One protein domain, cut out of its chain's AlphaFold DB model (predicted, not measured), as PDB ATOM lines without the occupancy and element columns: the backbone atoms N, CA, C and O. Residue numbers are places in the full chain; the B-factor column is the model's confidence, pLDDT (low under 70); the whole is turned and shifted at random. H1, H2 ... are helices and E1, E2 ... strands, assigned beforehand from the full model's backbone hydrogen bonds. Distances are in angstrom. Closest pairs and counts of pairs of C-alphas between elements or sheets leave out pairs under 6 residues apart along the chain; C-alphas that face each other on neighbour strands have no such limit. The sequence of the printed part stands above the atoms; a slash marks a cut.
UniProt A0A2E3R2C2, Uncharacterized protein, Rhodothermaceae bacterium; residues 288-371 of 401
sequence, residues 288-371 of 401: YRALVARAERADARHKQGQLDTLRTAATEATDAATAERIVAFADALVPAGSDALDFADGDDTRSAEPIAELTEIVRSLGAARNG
ATOM      1  N   TYR A 288     168.010 114.421  87.116       68.75
ATOM      2  CA  TYR A 288     166.619 114.179  86.721       68.75
ATOM      3  C   TYR A 288     165.713 115.357  87.105       68.75
ATOM      4  O   TYR A 288     164.943 115.846  86.276       68.75
ATOM      5  N   ARG A 289     165.869 115.903  88.320       77.94
ATOM      6  CA  ARG A 289     165.132 117.107  88.752       77.94
ATOM      7  C   ARG A 289     165.447 118.323  87.873       77.94
ATOM      8  O   ARG A 289     164.542 119.082  87.525       77.94
ATOM      9  N   ALA A 290     166.702 118.491  87.451       76.00
ATOM     10  CA  ALA A 290     167.091 119.549  86.521       76.00
ATOM     11  C   ALA A 290     166.495 119.357  85.113       76.00
ATOM     12  O   ALA A 290     166.167 120.351  84.454       76.00
ATOM     13  N   LEU A 291     166.339 118.107  84.659       64.88
ATOM     14  CA  LEU A 291     165.712 117.765  83.383       64.88
ATOM     15  C   LEU A 291     164.210 118.079  83.394       64.88
ATOM     16  O   LEU A 291     163.749 118.800  82.509       64.88
ATOM     17  N   VAL A 292     163.477 117.626  84.417       73.75
ATOM     18  CA  VAL A 292     162.040 117.920  84.590       73.75
ATOM     19  C   VAL A 292     161.811 119.431  84.651       73.75
ATOM     20  O   VAL A 292     161.046 119.972  83.858       73.75
ATOM     21  N   ALA A 293     162.588 120.151  85.466       81.00
ATOM     22  CA  ALA A 293     162.495 121.608  85.553       81.00
ATOM     23  C   ALA A 293     162.845 122.327  84.234       81.00
ATOM     24  O   ALA A 293     162.501 123.496  84.044       81.00
ATOM     25  N   ARG A 294     163.605 121.700  83.325       74.44
ATOM     26  CA  ARG A 294     163.869 122.258  81.989       74.44
ATOM     27  C   ARG A 294     162.714 121.970  81.027       74.44
ATOM     28  O   ARG A 294     162.383 122.878  80.268       74.44
ATOM     29  N   ALA A 295     162.112 120.781  81.080       71.06
ATOM     30  CA  ALA A 295     160.922 120.438  80.303       71.06
ATOM     31  C   ALA A 295     159.747 121.363  80.661       71.06
ATOM     32  O   ALA A 295     159.234 122.053  79.789       71.06
ATOM     33  N   GLU A 296     159.465 121.545  81.955       81.56
ATOM     34  CA  GLU A 296     158.429 122.471  82.436       81.56
ATOM     35  C   GLU A 296     158.654 123.913  81.942       81.56
ATOM     36  O   GLU A 296     157.716 124.621  81.576       81.56
ATOM     37  N   ARG A 297     159.916 124.363  81.868       84.25
ATOM     38  CA  ARG A 297     160.271 125.680  81.307       84.25
ATOM     39  C   ARG A 297     160.110 125.751  79.788       84.25
ATOM     40  O   ARG A 297     159.879 126.839  79.259       84.25
ATOM     41  N   ALA A 298     160.300 124.648  79.069       75.25
ATOM     42  CA  ALA A 298     160.058 124.592  77.632       75.25
ATOM     43  C   ALA A 298     158.554 124.676  77.344       75.25
ATOM     44  O   ALA A 298     158.150 125.539  76.565       75.25
ATOM     45  N   ASP A 299     157.745 123.902  78.065       82.12
ATOM     46  CA  ASP A 299     156.286 123.898  77.934       82.12
ATOM     47  C   ASP A 299     155.686 125.254  78.320       82.12
ATOM     48  O   ASP A 299     154.848 125.795  77.600       82.12
ATOM     49  N   ALA A 300     156.185 125.879  79.394       87.38
ATOM     50  CA  ALA A 300     155.775 127.228  79.784       87.38
ATOM     51  C   ALA A 300     156.080 128.273  78.695       87.38
ATOM     52  O   ALA A 300     155.259 129.154  78.439       87.38
ATOM     53  N   ARG A 301     157.239 128.179  78.023       87.50
ATOM     54  CA  ARG A 301     157.588 129.082  76.910       87.50
ATOM     55  C   ARG A 301     156.731 128.831  75.675       87.50
ATOM     56  O   ARG A 301     156.324 129.795  75.033       87.50
ATOM     57  N   HIS A 302     156.457 127.567  75.356       87.62
ATOM     58  CA  HIS A 302     155.574 127.214  74.251       87.62
ATOM     59  C   HIS A 302     154.169 127.780  74.481       87.62
ATOM     60  O   HIS A 302     153.693 128.571  73.667       87.62
ATOM     61  N   LYS A 303     153.578 127.503  75.652       92.12
ATOM     62  CA  LYS A 303     152.285 128.059  76.071       92.12
ATOM     63  C   LYS A 303     152.277 129.589  76.001       92.12
ATOM     64  O   LYS A 303     151.340 130.168  75.458       92.12
ATOM     65  N   GLN A 304     153.326 130.256  76.489       94.19
ATOM     66  CA  GLN A 304     153.419 131.717  76.419       94.19
ATOM     67  C   GLN A 304     153.388 132.234  74.972       94.19
ATOM     68  O   GLN A 304     152.651 133.173  74.682       94.19
ATOM     69  N   GLY A 305     154.112 131.595  74.047       92.62
ATOM     70  CA  GLY A 305     154.079 131.963  72.627       92.62
ATOM     71  C   GLY A 305     152.693 131.794  71.992       92.62
ATOM     72  O   GLY A 305     152.271 132.617  71.170       92.62
ATOM     73  N   GLN A 306     151.943 130.772  72.408       95.19
ATOM     74  CA  GLN A 306     150.556 130.589  71.980       95.19
ATOM     75  C   GLN A 306     149.635 131.677  72.547       95.19
ATOM     76  O   GLN A 306     148.829 132.238  71.805       95.19
ATOM     77  N   LEU A 307     149.788 132.031  73.828       96.12
ATOM     78  CA  LEU A 307     149.033 133.120  74.456       96.12
ATOM     79  C   LEU A 307     149.327 134.478  73.806       96.12
ATOM     80  O   LEU A 307     148.406 135.272  73.625       96.12
ATOM     81  N   ASP A 308     150.568 134.743  73.404       97.00
ATOM     82  CA  ASP A 308     150.933 135.983  72.705       97.00
ATOM     83  C   ASP A 308     150.321 136.042  71.294       97.00
ATOM     84  O   ASP A 308     149.829 137.088  70.851       97.00
ATOM     85  N   THR A 309     150.266 134.895  70.611       96.00
ATOM     86  CA  THR A 309     149.577 134.760  69.320       96.00
ATOM     87  C   THR A 309     148.072 134.999  69.470       96.00
ATOM     88  O   THR A 309     147.485 135.758  68.692       96.00
ATOM     89  N   LEU A 310     147.453 134.413  70.499       96.69
ATOM     90  CA  LEU A 310     146.045 134.624  70.833       96.69
ATOM     91  C   LEU A 310     145.770 136.086  71.200       96.69
ATOM     92  O   LEU A 310     144.797 136.656  70.715       96.69
ATOM     93  N   ARG A 311     146.628 136.718  72.012       97.81
ATOM     94  CA  ARG A 311     146.504 138.133  72.398       97.81
ATOM     95  C   ARG A 311     146.496 139.040  71.176       97.81
ATOM     96  O   ARG A 311     145.670 139.950  71.100       97.81
ATOM     97  N   THR A 312     147.382 138.775  70.218       96.56
ATOM     98  CA  THR A 312     147.445 139.518  68.954       96.56
ATOM     99  C   THR A 312     146.127 139.381  68.191       96.56
ATOM    100  O   THR A 312     145.482 140.386  67.904       96.56
ATOM    101  N   ALA A 313     145.662 138.145  67.972       95.69
ATOM    102  CA  ALA A 313     144.393 137.884  67.290       95.69
ATOM    103  C   ALA A 313     143.186 138.515  68.011       95.69
ATOM    104  O   ALA A 313     142.292 139.072  67.375       95.69
ATOM    105  N   ALA A 314     143.160 138.463  69.343       95.31
ATOM    106  CA  ALA A 314     142.092 139.040  70.148       95.31
ATOM    107  C   ALA A 314     142.091 140.570  70.095       95.31
ATOM    108  O   ALA A 314     141.027 141.165  69.973       95.31
ATOM    109  N   THR A 315     143.259 141.213  70.117       95.00
ATOM    110  CA  THR A 315     143.365 142.678  70.006       95.00
ATOM    111  C   THR A 315     142.931 143.176  68.623       95.00
ATOM    112  O   THR A 315     142.390 144.271  68.502       95.00
ATOM    113  N   GLU A 316     143.128 142.373  67.576       93.56
ATOM    114  CA  GLU A 316     142.621 142.674  66.231       93.56
ATOM    115  C   GLU A 316     141.098 142.488  66.123       93.56
ATOM    116  O   GLU A 316     140.427 143.235  65.410       93.56
ATOM    117  N   ALA A 317     140.533 141.507  66.834       93.19
ATOM    118  CA  ALA A 317     139.111 141.177  66.767       93.19
ATOM    119  C   ALA A 317     138.231 142.006  67.725       93.19
ATOM    120  O   ALA A 317     137.046 142.236  67.446       93.19
ATOM    121  N   THR A 318     138.768 142.443  68.866       91.69
ATOM    122  CA  THR A 318     138.010 143.074  69.954       91.69
ATOM    123  C   THR A 318     138.747 144.225  70.647       91.69
ATOM    124  O   THR A 318     139.868 144.565  70.294       91.69
ATOM    125  N   ASP A 319     138.088 144.900  71.592       93.06
ATOM    126  CA  ASP A 319     138.735 145.922  72.412       93.06
ATOM    127  C   ASP A 319     139.740 145.295  73.397       93.06
ATOM    128  O   ASP A 319     139.640 144.121  73.761       93.06
ATOM    129  N   ALA A 320     140.701 146.095  73.864       93.94
ATOM    130  CA  ALA A 320     141.798 145.616  74.703       93.94
ATOM    131  C   ALA A 320     141.336 144.947  76.014       93.94
ATOM    132  O   ALA A 320     141.963 143.990  76.463       93.94
ATOM    133  N   ALA A 321     140.237 145.411  76.624       93.75
ATOM    134  CA  ALA A 321     139.750 144.833  77.875       93.75
ATOM    135  C   ALA A 321     139.150 143.438  77.643       93.75
ATOM    136  O   ALA A 321     139.397 142.511  78.419       93.75
ATOM    137  N   THR A 322     138.405 143.265  76.551       91.94
ATOM    138  CA  THR A 322     137.891 141.954  76.142       91.94
ATOM    139  C   THR A 322     139.022 141.016  75.703       91.94
ATOM    140  O   THR A 322     138.994 139.836  76.049       91.94
ATOM    141  N   ALA A 323     140.045 141.524  75.009       95.12
ATOM    142  CA  ALA A 323     141.193 140.725  74.581       95.12
ATOM    143  C   ALA A 323     141.951 140.115  75.772       95.12
ATOM    144  O   ALA A 323     142.191 138.907  75.794       95.12
ATOM    145  N   GLU A 324     142.244 140.904  76.810       96.81
ATOM    146  CA  GLU A 324     142.913 140.386  78.013       96.81
ATOM    147  C   GLU A 324     142.059 139.355  78.766       96.81
ATOM    148  O   GLU A 324     142.592 138.378  79.290       96.81
ATOM    149  N   ARG A 325     140.724 139.496  78.767       96.19
ATOM    150  CA  ARG A 325     139.830 138.469  79.331       96.19
ATOM    151  C   ARG A 325     139.907 137.143  78.575       96.19
ATOM    152  O   ARG A 325     139.873 136.093  79.211       96.19
ATOM    153  N   ILE A 326     139.994 137.183  77.243       95.31
ATOM    154  CA  ILE A 326     140.125 135.979  76.405       95.31
ATOM    155  C   ILE A 326     141.454 135.276  76.700       95.31
ATOM    156  O   ILE A 326     141.474 134.063  76.900       95.31
ATOM    157  N   VAL A 327     142.552 136.031  76.784       96.81
ATOM    158  CA  VAL A 327     143.880 135.477  77.091       96.81
ATOM    159  C   VAL A 327     143.915 134.883  78.501       96.81
ATOM    160  O   VAL A 327     144.396 133.766  78.673       96.81
ATOM    161  N   ALA A 328     143.351 135.573  79.496       95.81
ATOM    162  CA  ALA A 328     143.258 135.063  80.864       95.81
ATOM    163  C   ALA A 328     142.415 133.780  80.956       95.81
ATOM    164  O   ALA A 328     142.756 132.862  81.698       95.81
ATOM    165  N   PHE A 329     141.327 133.695  80.183       95.25
ATOM    166  CA  PHE A 329     140.533 132.473  80.080       95.25
ATOM    167  C   PHE A 329     141.343 131.321  79.472       95.25
ATOM    168  O   PHE A 329     141.345 130.226  80.028       95.25
ATOM    169  N   ALA A 330     142.068 131.566  78.378       95.12
ATOM    170  CA  ALA A 330     142.898 130.556  77.723       95.12
ATOM    171  C   ALA A 330     144.024 130.039  78.633       95.12
ATOM    172  O   ALA A 330     144.268 128.836  78.696       95.12
ATOM    173  N   ASP A 331     144.668 130.940  79.379       95.00
ATOM    174  CA  ASP A 331     145.711 130.592  80.344       95.00
ATOM    175  C   ASP A 331     145.178 129.704  81.482       95.00
ATOM    176  O   ASP A 331     145.847 128.754  81.891       95.00
ATOM    177  N   ALA A 332     143.951 129.969  81.946       93.88
ATOM    178  CA  ALA A 332     143.283 129.179  82.980       93.88
ATOM    179  C   ALA A 332     142.735 127.832  82.474       93.88
ATOM    180  O   ALA A 332     142.633 126.887  83.256       93.88
ATOM    181  N   LEU A 333     142.363 127.739  81.194       88.25
ATOM    182  CA  LEU A 333     141.757 126.542  80.604       88.25
ATOM    183  C   LEU A 333     142.773 125.407  80.392       88.25
ATOM    184  O   LEU A 333     142.407 124.235  80.440       88.25
ATOM    185  N   VAL A 334     144.040 125.754  80.156       86.56
ATOM    186  CA  VAL A 334     145.062 124.836  79.641       86.56
ATOM    187  C   VAL A 334     146.273 124.842  80.580       86.56
ATOM    188  O   VAL A 334     147.071 125.784  80.538       86.56
ATOM    189  N   PRO A 335     146.444 123.840  81.462       82.06
ATOM    190  CA  PRO A 335     147.686 123.668  82.210       82.06
ATOM    191  C   PRO A 335     148.881 123.553  81.253       82.06
ATOM    192  O   PRO A 335     148.729 123.094  80.123       82.06
ATOM    193  N   ALA A 336     150.077 123.957  81.688       72.44
ATOM    194  CA  ALA A 336     151.280 123.706  80.891       72.44
ATOM    195  C   ALA A 336     151.416 122.195  80.622       72.44
ATOM    196  O   ALA A 336     151.301 121.402  81.558       72.44
ATOM    197  N   GLY A 337     151.619 121.820  79.356       69.12
ATOM    198  CA  GLY A 337     151.762 120.422  78.938       69.12
ATOM    199  C   GLY A 337     150.452 119.635  78.806       69.12
ATOM    200  O   GLY A 337     150.489 118.411  78.871       69.12
ATOM    201  N   SER A 338     149.289 120.283  78.661       78.06
ATOM    202  CA  SER A 338     148.061 119.546  78.340       78.06
ATOM    203  C   SER A 338     148.085 119.013  76.906       78.06
ATOM    204  O   SER A 338     148.444 119.752  75.987       78.06
ATOM    205  N   ASP A 339     147.609 117.787  76.719       83.44
ATOM    206  CA  ASP A 339     147.452 117.172  75.403       83.44
ATOM    207  C   ASP A 339     146.439 117.917  74.512       83.44
ATOM    208  O   ASP A 339     145.618 118.718  74.978       83.44
ATOM    209  N   ALA A 340     146.488 117.626  73.209       87.62
ATOM    210  CA  ALA A 340     145.483 118.079  72.254       87.62
ATOM    211  C   ALA A 340     144.078 117.608  72.670       87.62
ATOM    212  O   ALA A 340     143.896 116.497  73.173       87.62
ATOM    213  N   LEU A 341     143.080 118.468  72.461       87.12
ATOM    214  CA  LEU A 341     141.680 118.123  72.665       87.12
ATOM    215  C   LEU A 341     141.067 117.678  71.342       87.12
ATOM    216  O   LEU A 341     141.326 118.265  70.289       87.12
ATOM    217  N   ASP A 342     140.206 116.671  71.422       88.94
ATOM    218  CA  ASP A 342     139.403 116.235  70.290       88.94
ATOM    219  C   ASP A 342     138.154 117.113  70.179       88.94
ATOM    220  O   ASP A 342     137.297 117.149  71.067       88.94
ATOM    221  N   PHE A 343     138.051 117.824  69.064       86.19
ATOM    222  CA  PHE A 343     136.905 118.632  68.685       86.19
ATOM    223  C   PHE A 343     136.081 117.871  67.648       86.19
ATOM    224  O   PHE A 343     136.626 117.327  66.685       86.19
ATOM    225  N   ALA A 344     134.764 117.841  67.840       89.00
ATOM    226  CA  ALA A 344     133.822 117.293  66.872       89.00
ATOM    227  C   ALA A 344     133.073 118.436  66.179       89.00
ATOM    228  O   ALA A 344     132.500 119.293  66.857       89.00
ATOM    229  N   ASP A 345     133.059 118.427  64.849       82.50
ATOM    230  CA  ASP A 345     132.254 119.317  64.015       82.50
ATOM    231  C   ASP A 345     131.348 118.465  63.117       82.50
ATOM    232  O   ASP A 345     131.744 117.958  62.068       82.50
ATOM    233  N   GLY A 346     130.125 118.219  63.592       90.50
ATOM    234  CA  GLY A 346     129.215 117.267  62.958       90.50
ATOM    235  C   GLY A 346     129.747 115.834  63.032       90.50
ATOM    236  O   GLY A 346     129.906 115.294  64.127       90.50
ATOM    237  N   ASP A 347     129.984 115.229  61.867       88.62
ATOM    238  CA  ASP A 347     130.502 113.861  61.735       88.62
ATOM    239  C   ASP A 347     132.044 113.810  61.680       88.62
ATOM    240  O   ASP A 347     132.622 112.721  61.721       88.62
ATOM    241  N   ASP A 348     132.716 114.967  61.617       85.75
ATOM    242  CA  ASP A 348     134.172 115.063  61.549       85.75
ATOM    243  C   ASP A 348     134.772 115.274  62.946       85.75
ATOM    244  O   ASP A 348     134.324 116.124  63.722       85.75
ATOM    245  N   THR A 349     135.826 114.523  63.269       90.38
ATOM    246  CA  THR A 349     136.638 114.740  64.472       90.38
ATOM    247  C   THR A 349     138.031 115.220  64.090       90.38
ATOM    248  O   THR A 349     138.664 114.696  63.171       90.38
ATOM    249  N   ARG A 350     138.536 116.222  64.813       91.25
ATOM    250  CA  ARG A 350     139.924 116.678  64.702       91.25
ATOM    251  C   ARG A 350     140.524 116.912  66.077       91.25
ATOM    252  O   ARG A 350     139.846 117.402  66.972       91.25
ATOM    253  N   SER A 351     141.803 116.594  66.221       91.50
ATOM    254  CA  SER A 351     142.558 116.887  67.435       91.50
ATOM    255  C   SER A 351     143.325 118.188  67.238       91.50
ATOM    256  O   SER A 351     144.031 118.342  66.237       91.50
ATOM    257  N   ALA A 352     143.162 119.139  68.152       91.25
ATOM    258  CA  ALA A 352     143.851 120.421  68.101       91.25
ATOM    259  C   ALA A 352     144.249 120.887  69.504       91.25
ATOM    260  O   ALA A 352     143.634 120.535  70.512       91.25
ATOM    261  N   GLU A 353     145.287 121.711  69.583       91.88
ATOM    262  CA  GLU A 353     145.656 122.342  70.845       91.88
ATOM    263  C   GLU A 353     144.636 123.440  71.200       91.88
ATOM    264  O   GLU A 353     144.307 124.266  70.342       91.88
ATOM    265  N   PRO A 354     144.136 123.522  72.447       93.38
ATOM    266  CA  PRO A 354     142.971 124.364  72.742       93.38
ATOM    267  C   PRO A 354     143.215 125.864  72.540       93.38
ATOM    268  O   PRO A 354     142.311 126.589  72.127       93.38
ATOM    269  N   ILE A 355     144.438 126.346  72.800       94.81
ATOM    270  CA  ILE A 355     144.802 127.755  72.572       94.81
ATOM    271  C   ILE A 355     144.870 128.055  71.069       94.81
ATOM    272  O   ILE A 355     144.451 129.133  70.639       94.81
ATOM    273  N   ALA A 356     145.356 127.110  70.258       93.81
ATOM    274  CA  ALA A 356     145.386 127.248  68.805       93.81
ATOM    275  C   ALA A 356     143.963 127.310  68.230       93.81
ATOM    276  O   ALA A 356     143.661 128.207  67.441       93.81
ATOM    277  N   GLU A 357     143.073 126.442  68.710       94.44
ATOM    278  CA  GLU A 357     141.659 126.425  68.328       94.44
ATOM    279  C   GLU A 357     140.947 127.734  68.706       94.44
ATOM    280  O   GLU A 357     140.309 128.384  67.877       94.44
ATOM    281  N   LEU A 358     141.126 128.197  69.948       95.12
ATOM    282  CA  LEU A 358     140.561 129.468  70.399       95.12
ATOM    283  C   LEU A 358     141.085 130.650  69.569       95.12
ATOM    284  O   LEU A 358     140.339 131.584  69.271       95.12
ATOM    285  N   THR A 359     142.353 130.598  69.155       96.31
ATOM    286  CA  THR A 359     142.948 131.602  68.265       96.31
ATOM    287  C   THR A 359     142.258 131.611  66.898       96.31
ATOM    288  O   THR A 359     141.971 132.687  66.369       96.31
ATOM    289  N   GLU A 360     141.962 130.443  66.323       94.88
ATOM    290  CA  GLU A 360     141.242 130.315  65.050       94.88
ATOM    291  C   GLU A 360     139.812 130.871  65.144       94.88
ATOM    292  O   GLU A 360     139.388 131.656  64.287       94.88
ATOM    293  N   ILE A 361     139.100 130.558  66.230       93.81
ATOM    294  CA  ILE A 361     137.757 131.086  66.508       93.81
ATOM    295  C   ILE A 361     137.788 132.616  66.601       93.81
ATOM    296  O   ILE A 361     136.998 133.299  65.947       93.81
ATOM    297  N   VAL A 362     138.724 133.176  67.373       94.81
ATOM    298  CA  VAL A 362     138.855 134.630  67.552       94.81
ATOM    299  C   VAL A 362     139.161 135.333  66.228       94.81
ATOM    300  O   VAL A 362     138.536 136.352  65.922       94.81
ATOM    301  N   ARG A 363     140.056 134.776  65.402       94.62
ATOM    302  CA  ARG A 363     140.332 135.308  64.055       94.62
ATOM    303  C   ARG A 363     139.094 135.280  63.166       94.62
ATOM    304  O   ARG A 363     138.804 136.269  62.493       94.62
ATOM    305  N   SER A 364     138.346 134.180  63.191       91.44
ATOM    306  CA  SER A 364     137.122 134.019  62.401       91.44
ATOM    307  C   SER A 364     136.050 135.037  62.805       91.44
ATOM    308  O   SER A 364     135.414 135.651  61.946       91.44
ATOM    309  N   LEU A 365     135.910 135.303  64.108       87.50
ATOM    310  CA  LEU A 365     135.025 136.349  64.628       87.50
ATOM    311  C   LEU A 365     135.488 137.756  64.224       87.50
ATOM    312  O   LEU A 365     134.661 138.577  63.826       87.50
ATOM    313  N   GLY A 366     136.795 138.034  64.282       86.88
ATOM    314  CA  GLY A 366     137.374 139.304  63.835       86.88
ATOM    315  C   GLY A 366     137.112 139.574  62.352       86.88
ATOM    316  O   GLY A 366     136.661 140.661  61.986       86.88
ATOM    317  N   ALA A 367     137.286 138.557  61.503       82.69
ATOM    318  CA  ALA A 367     136.972 138.637  60.079       82.69
ATOM    319  C   ALA A 367     135.481 138.925  59.832       82.69
ATOM    320  O   ALA A 367     135.139 139.755  58.986       82.69
ATOM    321  N   ALA A 368     134.592 138.303  60.610       77.50
ATOM    322  CA  ALA A 368     133.151 138.516  60.514       77.50
ATOM    323  C   ALA A 368     132.694 139.880  61.071       77.50
ATOM    324  O   ALA A 368     131.649 140.396  60.674       77.50
ATOM    325  N   ARG A 369     133.480 140.520  61.948       65.88
ATOM    326  CA  ARG A 369     133.187 141.849  62.516       65.88
ATOM    327  C   ARG A 369     133.287 142.981  61.493       65.88
ATOM    328  O   ARG A 369     132.533 143.948  61.599       65.88
ATOM    329  N   ASN A 370     134.082 142.802  60.436       56.66
ATOM    330  CA  ASN A 370     134.011 143.635  59.228       56.66
ATOM    331  C   ASN A 370     132.692 143.444  58.436       56.66
ATOM    332  O   ASN A 370     132.504 144.080  57.401       56.66
ATOM    333  N   GLY A 371     131.768 142.606  58.929       50.69
ATOM    334  CA  GLY A 371     130.493 142.255  58.309       50.69
ATOM    335  C   GLY A 371     129.267 142.167  59.238       50.69
ATOM    336  O   GLY A 371     128.254 141.660  58.767       50.69
TER     337      GLY A 371
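Overview. This is residues 288 to 371 of the 401 residues of an uncharacterized protein of Rhodothermaceae bacterium (UniProt A0A2E3R2C2). Three helices make a loose up-and-down bundle, each running against the one before it in the chain: H2 and H3 pack on the stretch of the long helix H1 within residues 306 to 317, while the first turns of H1, residues 288 to 294, stick out alone. Between H2 and H3 the chain makes a small two-stranded hairpin, E1 and E2, whose tip, residues 344 to 349, sticks out from the body. The printed part has 84 residues, in the order H1, H2, E1, E2, H3, with one antiparallel sheet, E1 - E2, and the class mostly helix. The whole is loose, with a radius of gyration of the C-alphas of 14.9 A, and spans 54 by 36 by 15 A, only just flat.

Along the chain. Begin at the sheet, with E1 at residues 341 to 345 and E2 at residues 348 to 352. Next find C-alpha 288 at (166.619, 114.179, 86.721); from there H1 runs 43.4 A to C-alpha 317 at (139.111, 141.177, 66.767). H2 is residues 320 to 333, 20.0 A long. H3 is residues 354 to 369, 22.5 A long, and ends at C-alpha 369, (133.187, 141.849, 62.516).

Arrangement. Look first at the hairpin of E1 and E2, antiparallel at 150 degrees between their directions. There N 343 and O 350 are 2.8 A apart and N 350 and O 343 are 2.9 A apart, both within hydrogen-bond range. The closest C-alphas of E1 and H3 are those of Leu 341 and Pro 354, 6.4 A apart. H1 is apart from E1 and from E2. Go on to H3, which touches residues 306 to 317 of H1, closest at the C-alphas of Ala 317 and Gly 366, 3.9 A; they run the same way at a shallow tilt of 8 degrees. H1 and H2 form a helical hairpin: residues 307 to 315 of H1 touch H2, closest at the C-alphas of Ala 314 and Ala 323, 4.8 A. They run opposite ways at a shallow tilt of 33 degrees, only just short of steep. H2 and H3 only just touch, with 3 pairs of C-alphas within 8 A, the closest being those of Ala 330 and Ile 355, 6.2 A; they run opposite ways at a shallow tilt of 25 degrees. In H1, H2 and H3 every O i to N i+4 pair is within hydrogen-bond range.

Size, cuts and confidence. The C-alphas farthest apart are those of Tyr 288 and Gly 371, 53.9 A. The printed part has no cut and no long link; the link from H2 to E1, 7 residues, is short. The mean pLDDT of the printed part is 87.7; look for values under 70 at residues 288, 291, 337 and 369 to 371.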